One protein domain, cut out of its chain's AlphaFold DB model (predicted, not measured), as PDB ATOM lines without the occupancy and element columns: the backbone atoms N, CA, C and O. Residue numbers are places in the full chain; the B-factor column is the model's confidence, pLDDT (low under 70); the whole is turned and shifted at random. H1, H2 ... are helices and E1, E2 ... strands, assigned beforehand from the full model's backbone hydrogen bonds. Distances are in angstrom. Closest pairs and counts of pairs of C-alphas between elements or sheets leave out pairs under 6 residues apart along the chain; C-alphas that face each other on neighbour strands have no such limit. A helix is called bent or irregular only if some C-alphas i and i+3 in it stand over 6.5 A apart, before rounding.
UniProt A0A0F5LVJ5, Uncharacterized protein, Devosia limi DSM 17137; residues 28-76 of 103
ATOM      1  N   ALA A  28      51.934 -51.233  13.629       72.94
ATOM      2  CA  ALA A  28      51.460 -52.350  14.454       72.94
ATOM      3  C   ALA A  28      50.326 -51.972  15.434       72.94
ATOM      4  O   ALA A  28      49.629 -52.853  15.931       72.94
ATOM      5  N   GLN A  29      50.154 -50.680  15.732       74.50
ATOM      6  CA  GLN A  29      49.117 -50.161  16.633       74.50
ATOM      7  C   GLN A  29      47.927 -49.547  15.879       74.50
ATOM      8  O   GLN A  29      46.936 -49.164  16.500       74.50
ATOM      9  N   LEU A  30      48.032 -49.424  14.556       75.62
ATOM     10  CA  LEU A  30      47.062 -48.755  13.698       75.62
ATOM     11  C   LEU A  30      46.214 -49.779  12.948       75.62
ATOM     12  O   LEU A  30      46.681 -50.857  12.584       75.62
ATOM     13  N   THR A  31      44.956 -49.429  12.693       78.75
ATOM     14  CA  THR A  31      44.118 -50.222  11.794       78.75
ATOM     15  C   THR A  31      44.557 -49.996  10.340       78.75
ATOM     16  O   THR A  31      45.006 -48.897  10.005       78.75
ATOM     17  N   PRO A  32      44.391 -50.996   9.453       74.50
ATOM     18  CA  PRO A  32      44.731 -50.865   8.032       74.50
ATOM     19  C   PRO A  32      44.056 -49.664   7.354       74.50
ATOM     20  O   PRO A  32      44.663 -49.000   6.523       74.50
ATOM     21  N   ASP A  33      42.829 -49.342   7.768       76.56
ATOM     22  CA  ASP A  33      42.032 -48.216   7.265       76.56
ATOM     23  C   ASP A  33      42.644 -46.841   7.610       76.56
ATOM     24  O   ASP A  33      42.703 -45.921   6.788       76.56
ATOM     25  N   LEU A  34      43.201 -46.711   8.819       78.44
ATOM     26  CA  LEU A  34      43.838 -45.471   9.265       78.44
ATOM     27  C   LEU A  34      45.215 -45.274   8.614       78.44
ATOM     28  O   LEU A  34      45.602 -44.149   8.307       78.44
ATOM     29  N   ILE A  35      45.936 -46.370   8.360       78.44
ATOM     30  CA  ILE A  35      47.175 -46.346   7.571       78.44
ATOM     31  C   ILE A  35      46.856 -45.959   6.124       78.44
ATOM     32  O   ILE A  35      47.551 -45.122   5.557       78.44
ATOM     33  N   TYR A  36      45.786 -46.508   5.543       81.19
ATOM     34  CA  TYR A  36      45.360 -46.189   4.184       81.19
ATOM     35  C   TYR A  36      45.021 -44.719   3.998       81.19
ATOM     36  O   TYR A  36      45.604 -44.081   3.130       81.19
ATOM     37  N   SER A  37      44.116 -44.172   4.811       80.44
ATOM     38  CA  SER A  37      43.710 -42.763   4.702       80.44
ATOM     39  C   SER A  37      44.903 -41.816   4.860       80.44
ATOM     40  O   SER A  37      45.062 -40.871   4.085       80.44
ATOM     41  N   HIS A  38      45.803 -42.115   5.800       81.50
ATOM     42  CA  HIS A  38      47.045 -41.365   5.977       81.50
ATOM     43  C   HIS A  38      47.968 -41.476   4.755       81.50
ATOM     44  O   HIS A  38      48.492 -40.471   4.280       81.50
ATOM     45  N   CYS A  39      48.136 -42.676   4.203       80.75
ATOM     46  CA  CYS A  39      49.008 -42.916   3.055       80.75
ATOM     47  C   CYS A  39      48.434 -42.467   1.713       80.75
ATOM     48  O   CYS A  39      49.198 -42.097   0.821       80.75
ATOM     49  N   GLN A  40      47.113 -42.424   1.584       80.75
ATOM     50  CA  GLN A  40      46.420 -41.791   0.471       80.75
ATOM     51  C   GLN A  40      46.701 -40.281   0.465       80.75
ATOM     52  O   GLN A  40      46.970 -39.719  -0.592       80.75
ATOM     53  N   ALA A  41      46.705 -39.639   1.639       79.56
ATOM     54  CA  ALA A  41      47.011 -38.216   1.770       79.56
ATOM     55  C   ALA A  41      48.515 -37.898   1.631       79.56
ATOM     56  O   ALA A  41      48.876 -36.887   1.029       79.56
ATOM     57  N   ALA A  42      49.397 -38.735   2.186       79.12
ATOM     58  CA  ALA A  42      50.845 -38.498   2.207       79.12
ATOM     59  C   ALA A  42      51.579 -38.936   0.926       79.12
ATOM     60  O   ALA A  42      52.651 -38.405   0.626       79.12
ATOM     61  N   GLY A  43      51.023 -39.897   0.183       77.12
ATOM     62  CA  GLY A  43      51.627 -40.474  -1.015       77.12
ATOM     63  C   GLY A  43      52.555 -41.666  -0.739       77.12
ATOM     64  O   GLY A  43      53.201 -41.782   0.304       77.12
ATOM     65  N   VAL A  44      52.629 -42.570  -1.719       78.06
ATOM     66  CA  VAL A  44      53.501 -43.754  -1.700       78.06
ATOM     67  C   VAL A  44      54.977 -43.350  -1.659       78.06
ATOM     68  O   VAL A  44      55.404 -42.430  -2.353       78.06
ATOM     69  N   GLY A  45      55.772 -44.070  -0.868       74.56
ATOM     70  CA  GLY A  45      57.203 -43.824  -0.680       74.56
ATOM     71  C   GLY A  45      57.505 -42.709   0.321       74.56
ATOM     72  O   GLY A  45      58.671 -42.461   0.622       74.56
ATOM     73  N   SER A  46      56.472 -42.058   0.861       74.06
ATOM     74  CA  SER A  46      56.610 -41.009   1.863       74.06
ATOM     75  C   SER A  46      56.626 -41.611   3.268       74.06
ATOM     76  O   SER A  46      55.737 -42.380   3.646       74.06
ATOM     77  N   GLN A  47      57.645 -41.266   4.056       80.44
ATOM     78  CA  GLN A  47      57.650 -41.507   5.496       80.44
ATOM     79  C   GLN A  47      57.162 -40.238   6.183       80.44
ATOM     80  O   GLN A  47      57.826 -39.205   6.134       80.44
ATOM     81  N   THR A  48      56.001 -40.320   6.824       72.56
ATOM     82  CA  THR A  48      55.389 -39.171   7.497       72.56
ATOM     83  C   THR A  48      55.154 -39.481   8.965       72.56
ATOM     84  O   THR A  48      54.627 -40.534   9.323       72.56
ATOM     85  N   GLU A  49      55.583 -38.559   9.826       80.38
ATOM     86  CA  GLU A  49      55.218 -38.572  11.237       80.38
ATOM     87  C   GLU A  49      53.794 -38.049  11.383       80.38
ATOM     88  O   GLU A  49      53.444 -37.009  10.825       80.38
ATOM     89  N   SER A  50      52.963 -38.784  12.114       75.69
ATOM     90  CA  SER A  50      51.591 -38.381  12.375       75.69
ATOM     91  C   SER A  50      51.143 -38.813  13.760       75.69
ATOM     92  O   SER A  50      51.683 -39.732  14.387       75.69
ATOM     93  N   THR A  51      50.140 -38.103  14.257       79.94
ATOM     94  CA  THR A  51      49.517 -38.369  15.542       79.94
ATOM     95  C   THR A  51      48.112 -38.893  15.309       79.94
ATOM     96  O   THR A  51      47.232 -38.168  14.853       79.94
ATOM     97  N   PHE A  52      47.890 -40.143  15.687       79.06
ATOM     98  CA  PHE A  52      46.622 -40.834  15.539       79.06
ATOM     99  C   PHE A  52      45.877 -40.866  16.879       79.06
ATOM    100  O   PHE A  52      46.430 -41.244  17.917       79.06
ATOM    101  N   MET A  53      44.610 -40.456  16.856       80.62
ATOM    102  CA  MET A  53      43.691 -40.564  17.990       80.62
ATOM    103  C   MET A  53      42.957 -41.905  17.899       80.62
ATOM    104  O   MET A  53      42.107 -42.086  17.030       80.62
ATOM    105  N   LEU A  54      43.287 -42.842  18.784       80.06
ATOM    106  CA  LEU A  54      42.656 -44.160  18.876       80.06
ATOM    107  C   LEU A  54      41.744 -44.209  20.116       80.06
ATOM    108  O   LEU A  54      41.976 -43.478  21.083       80.06
ATOM    109  N   PRO A  55      40.737 -45.100  20.162       72.69
ATOM    110  CA  PRO A  55      39.863 -45.242  21.332       72.69
ATOM    111  C   PRO A  55      40.617 -45.625  22.623       72.69
ATOM    112  O   PRO A  55      40.107 -45.401  23.716       72.69
ATOM    113  N   GLY A  56      41.837 -46.167  22.511       77.38
ATOM    114  CA  GLY A  56      42.727 -46.479  23.637       77.38
ATOM    115  C   GLY A  56      43.726 -45.375  24.013       77.38
ATOM    116  O   GLY A  56      44.516 -45.576  24.932       77.38
ATOM    117  N   GLY A  57      43.723 -44.230  23.322       79.69
ATOM    118  CA  GLY A  57      44.641 -43.120  23.578       79.69
ATOM    119  C   GLY A  57      45.281 -42.545  22.316       79.69
ATOM    120  O   GLY A  57      44.888 -42.840  21.190       79.69
ATOM    121  N   ARG A  58      46.283 -41.687  22.511       81.00
ATOM    122  CA  ARG A  58      46.986 -41.014  21.417       81.00
ATOM    123  C   ARG A  58      48.283 -41.741  21.093       81.00
ATOM    124  O   ARG A  58      49.144 -41.870  21.960       81.00
ATOM    125  N   VAL A  59      48.441 -42.143  19.838       79.62
ATOM    126  CA  VAL A  59      49.676 -42.742  19.323       79.62
ATOM    127  C   VAL A  59      50.339 -41.733  18.394       79.62
ATOM    128  O   VAL A  59      49.684 -41.112  17.567       79.62
ATOM    129  N   THR A  60      51.635 -41.496  18.564       79.69
ATOM    130  CA  THR A  60      52.419 -40.609  17.694       79.69
ATOM    131  C   THR A  60      53.622 -41.377  17.194       79.69
ATOM    132  O   THR A  60      54.294 -42.027  17.993       79.69
ATOM    133  N   GLY A  61      53.869 -41.321  15.891       78.56
ATOM    134  CA  GLY A  61      55.034 -41.953  15.295       78.56
ATOM    135  C   GLY A  61      55.040 -41.838  13.783       78.56
ATOM    136  O   GLY A  61      54.203 -41.162  13.186       78.56
ATOM    137  N   THR A  62      56.007 -42.501  13.167       78.06
ATOM    138  CA  THR A  62      56.214 -42.468  11.721       78.06
ATOM    139  C   THR A  62      55.525 -43.637  11.041       78.06
ATOM    140  O   THR A  62      55.630 -44.775  11.502       78.06
ATOM    141  N   VAL A  63      54.879 -43.367   9.911       78.94
ATOM    142  CA  VAL A  63      54.318 -44.383   9.018       78.94
ATOM    143  C   VAL A  63      55.025 -44.267   7.671       78.94
ATOM    144  O   VAL A  63      55.047 -43.195   7.067       78.94
ATOM    145  N   LEU A  64      55.638 -45.364   7.217       82.44
ATOM    146  CA  LEU A  64      56.142 -45.475   5.849       82.44
ATOM    147  C   LEU A  64      55.016 -45.971   4.950       82.44
ATOM    148  O   LEU A  64      54.580 -47.115   5.082       82.44
ATOM    149  N   CYS A  65      54.589 -45.119   4.029       81.69
ATOM    150  CA  CYS A  65      53.527 -45.436   3.094       81.69
ATOM    151  C   CYS A  65      54.059 -46.253   1.929       81.69
ATOM    152  O   CYS A  65      54.859 -45.773   1.127       81.69
ATOM    153  N   THR A  66      53.623 -47.504   1.839       81.38
ATOM    154  CA  THR A  66      54.005 -48.413   0.754       81.38
ATOM    155  C   THR A  66      52.829 -48.647  -0.188       81.38
ATOM    156  O   THR A  66      51.673 -48.489   0.200       81.38
ATOM    157  N   GLU A  67      53.093 -49.060  -1.431       77.44
ATOM    158  CA  GLU A  67      52.026 -49.451  -2.373       77.44
ATOM    159  C   GLU A  67      51.158 -50.575  -1.797       77.44
ATOM    160  O   GLU A  67      49.948 -50.607  -2.008       77.44
ATOM    161  N   ALA A  68      51.762 -51.455  -0.993       72.50
ATOM    162  CA  ALA A  68      51.055 -52.519  -0.299       72.50
ATOM    163  C   ALA A  68      50.006 -51.993   0.693       72.50
ATOM    164  O   ALA A  68      48.992 -52.657   0.867       72.50
ATOM    165  N   ASP A  69      50.191 -50.814   1.299       71.94
ATOM    166  CA  ASP A  69      49.195 -50.215   2.203       71.94
ATOM    167  C   ASP A  69      47.973 -49.694   1.443       71.94
ATOM    168  O   ASP A  69      46.843 -49.853   1.906       71.94
ATOM    169  N   LEU A  70      48.183 -49.124   0.250       67.62
ATOM    170  CA  LEU A  70      47.080 -48.694  -0.611       67.62
ATOM    171  C   LEU A  70      46.295 -49.887  -1.160       67.62
ATOM    172  O   LEU A  70      45.066 -49.850  -1.217       67.62
ATOM    173  N   VAL A  71      46.992 -50.962  -1.525       65.88
ATOM    174  CA  VAL A  71      46.356 -52.178  -2.045       65.88
ATOM    175  C   VAL A  71      45.670 -52.970  -0.930       65.88
ATOM    176  O   VAL A  71      44.557 -53.447  -1.131       65.88
ATOM    177  N   ALA A  72      46.276 -53.087   0.254       60.66
ATOM    178  CA  ALA A  72      45.710 -53.845   1.371       60.66
ATOM    179  C   ALA A  72      44.347 -53.301   1.814       60.66
ATOM    180  O   ALA A  72      43.446 -54.087   2.097       60.66
ATOM    181  N   ALA A  73      44.159 -51.981   1.805       56.09
ATOM    182  CA  ALA A  73      42.858 -51.386   2.089       56.09
ATOM    183  C   ALA A  73      41.874 -51.516   0.925       56.09
ATOM    184  O   ALA A  73      40.702 -51.782   1.165       56.09
ATOM    185  N   ASN A  74      42.337 -51.454  -0.328       52.59
ATOM    186  CA  ASN A  74      41.476 -51.736  -1.481       52.59
ATOM    187  C   ASN A  74      40.961 -53.193  -1.498       52.59
ATOM    188  O   ASN A  74      39.907 -53.465  -2.060       52.59
ATOM    189  N   MET A  75      41.675 -54.130  -0.861       52.34
ATOM    190  CA  MET A  75      41.250 -55.530  -0.709       52.34
ATOM    191  C   MET A  75      40.409 -55.805   0.554       52.34
ATOM    192  O   MET A  75      39.831 -56.885   0.670       52.34
ATOM    193  N   MET A  76      40.345 -54.862   1.502       48.78
ATOM    194  CA  MET A  76      39.539 -54.949   2.735       48.78
ATOM    195  C   MET A  76      38.352 -53.982   2.756       48.78
ATOM    196  O   MET A  76      37.489 -54.105   3.628       48.78
TER     197      MET A  76
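This is residues 28 to 76 of the 103 residues of an uncharacterized protein of Devosia limi DSM 17137 (UniProt A0A0F5LVJ5). A two-stranded ribbon, the antiparallel hairpin of E1 and E2, bends partway along both strands and arches over the helix H1, with the hairpin's turn at one end of the domain. The shorter helix H2 packs on H1 at a steep angle, away from E1. The printed part has 49 residues, with two named helices and two named strands in the order H1, E1, E2, H2; the one sheet has the order E1 - E2 and is antiparallel. The class is mixed, helices and strands, with 19 residues in helices and 16 in strands. The whole is compact, with a radius of gyration of the C-alphas of 10.4 A, and the C-alphas span 27 by 22 by 16 A along their three main axes.

Start at C-alpha 28, at (51.460, -52.350, 14.454); residues 28 to 31 come before the first named element. Find C-alpha 32 at (44.731, -50.865, 8.032): here H1 begins, and it runs from Pro 32 to Ala 42, 15.0 A from first to last C-alpha. After residues 43 to 46, look at C-alpha 47, at (57.650, -41.507, 5.496), where E1 begins. E1 takes residues 47 to 54 and is 20.3 A long from first to last C-alpha; look for its bend of 50 degrees at residue 51. Residues 55 and 56 make the turn, and E2 follows from Gly 57 to Leu 64, 21.3 A from first to last C-alpha, with a bend of 55 degrees at residue 61. After residues 65 and 66 comes H2, residues 67 to 74, 10.8 A from first to last C-alpha; find its end at C-alpha 74, (41.476, -51.736, -1.481).

Begin with the sheet, the hairpin of E1 and E2, whose N-to-C directions stand at 158 degrees, antiparallel. The C-alphas of residues 49 and 62 face each other at 4.1 A, and those of 51 and 60 at 4.3 A. Look along the backbone for N 52 and O 59, 2.8 A apart, and for N 63 and O 48, 2.9 A apart, both within hydrogen-bond range. Now go from the sheet to H1: its residues 34 to 42 make the pairs of C-alphas within 10 A of the sheet, 9 with E1 and 8 with E2. The closest C-alphas of H1 and E1 are those of Ala 42 and Thr 48, 7.0 A apart. The closest C-alphas of H1 and E2 are those of Ile 35 and Val 63, 7.5 A apart. From H1 go on to H2: the two helices touch, with 11 pairs of C-alphas within 8 A, the closest being those of Tyr 36 and Leu 70 at 5.7 A. Their lines stand at a steep tilt of 55 degrees, and they run opposite ways. E1 and H2 are apart. In H1 and H2 every O i to N i+4 pair is within hydrogen-bond range, and neither helix is bent.

To see how large the domain is, look at the two C-alphas farthest apart, those of Gly 45 and Gly 56, at 28.4 A. The C-alphas of Ala 28 and Met 76, first and last of the printed part, are 16.9 A apart. The printed part has no cut, and its links from H1 to E1, from E1 to E2 and from E2 to H2 are tight. In the B-factor column the mean pLDDT of the printed part is 75.2. Look there at residues 70 to 76, of which 70 to 74 belong to H2: these are under 70, the model's low confidence, and the mean pLDDT of H2 is 66.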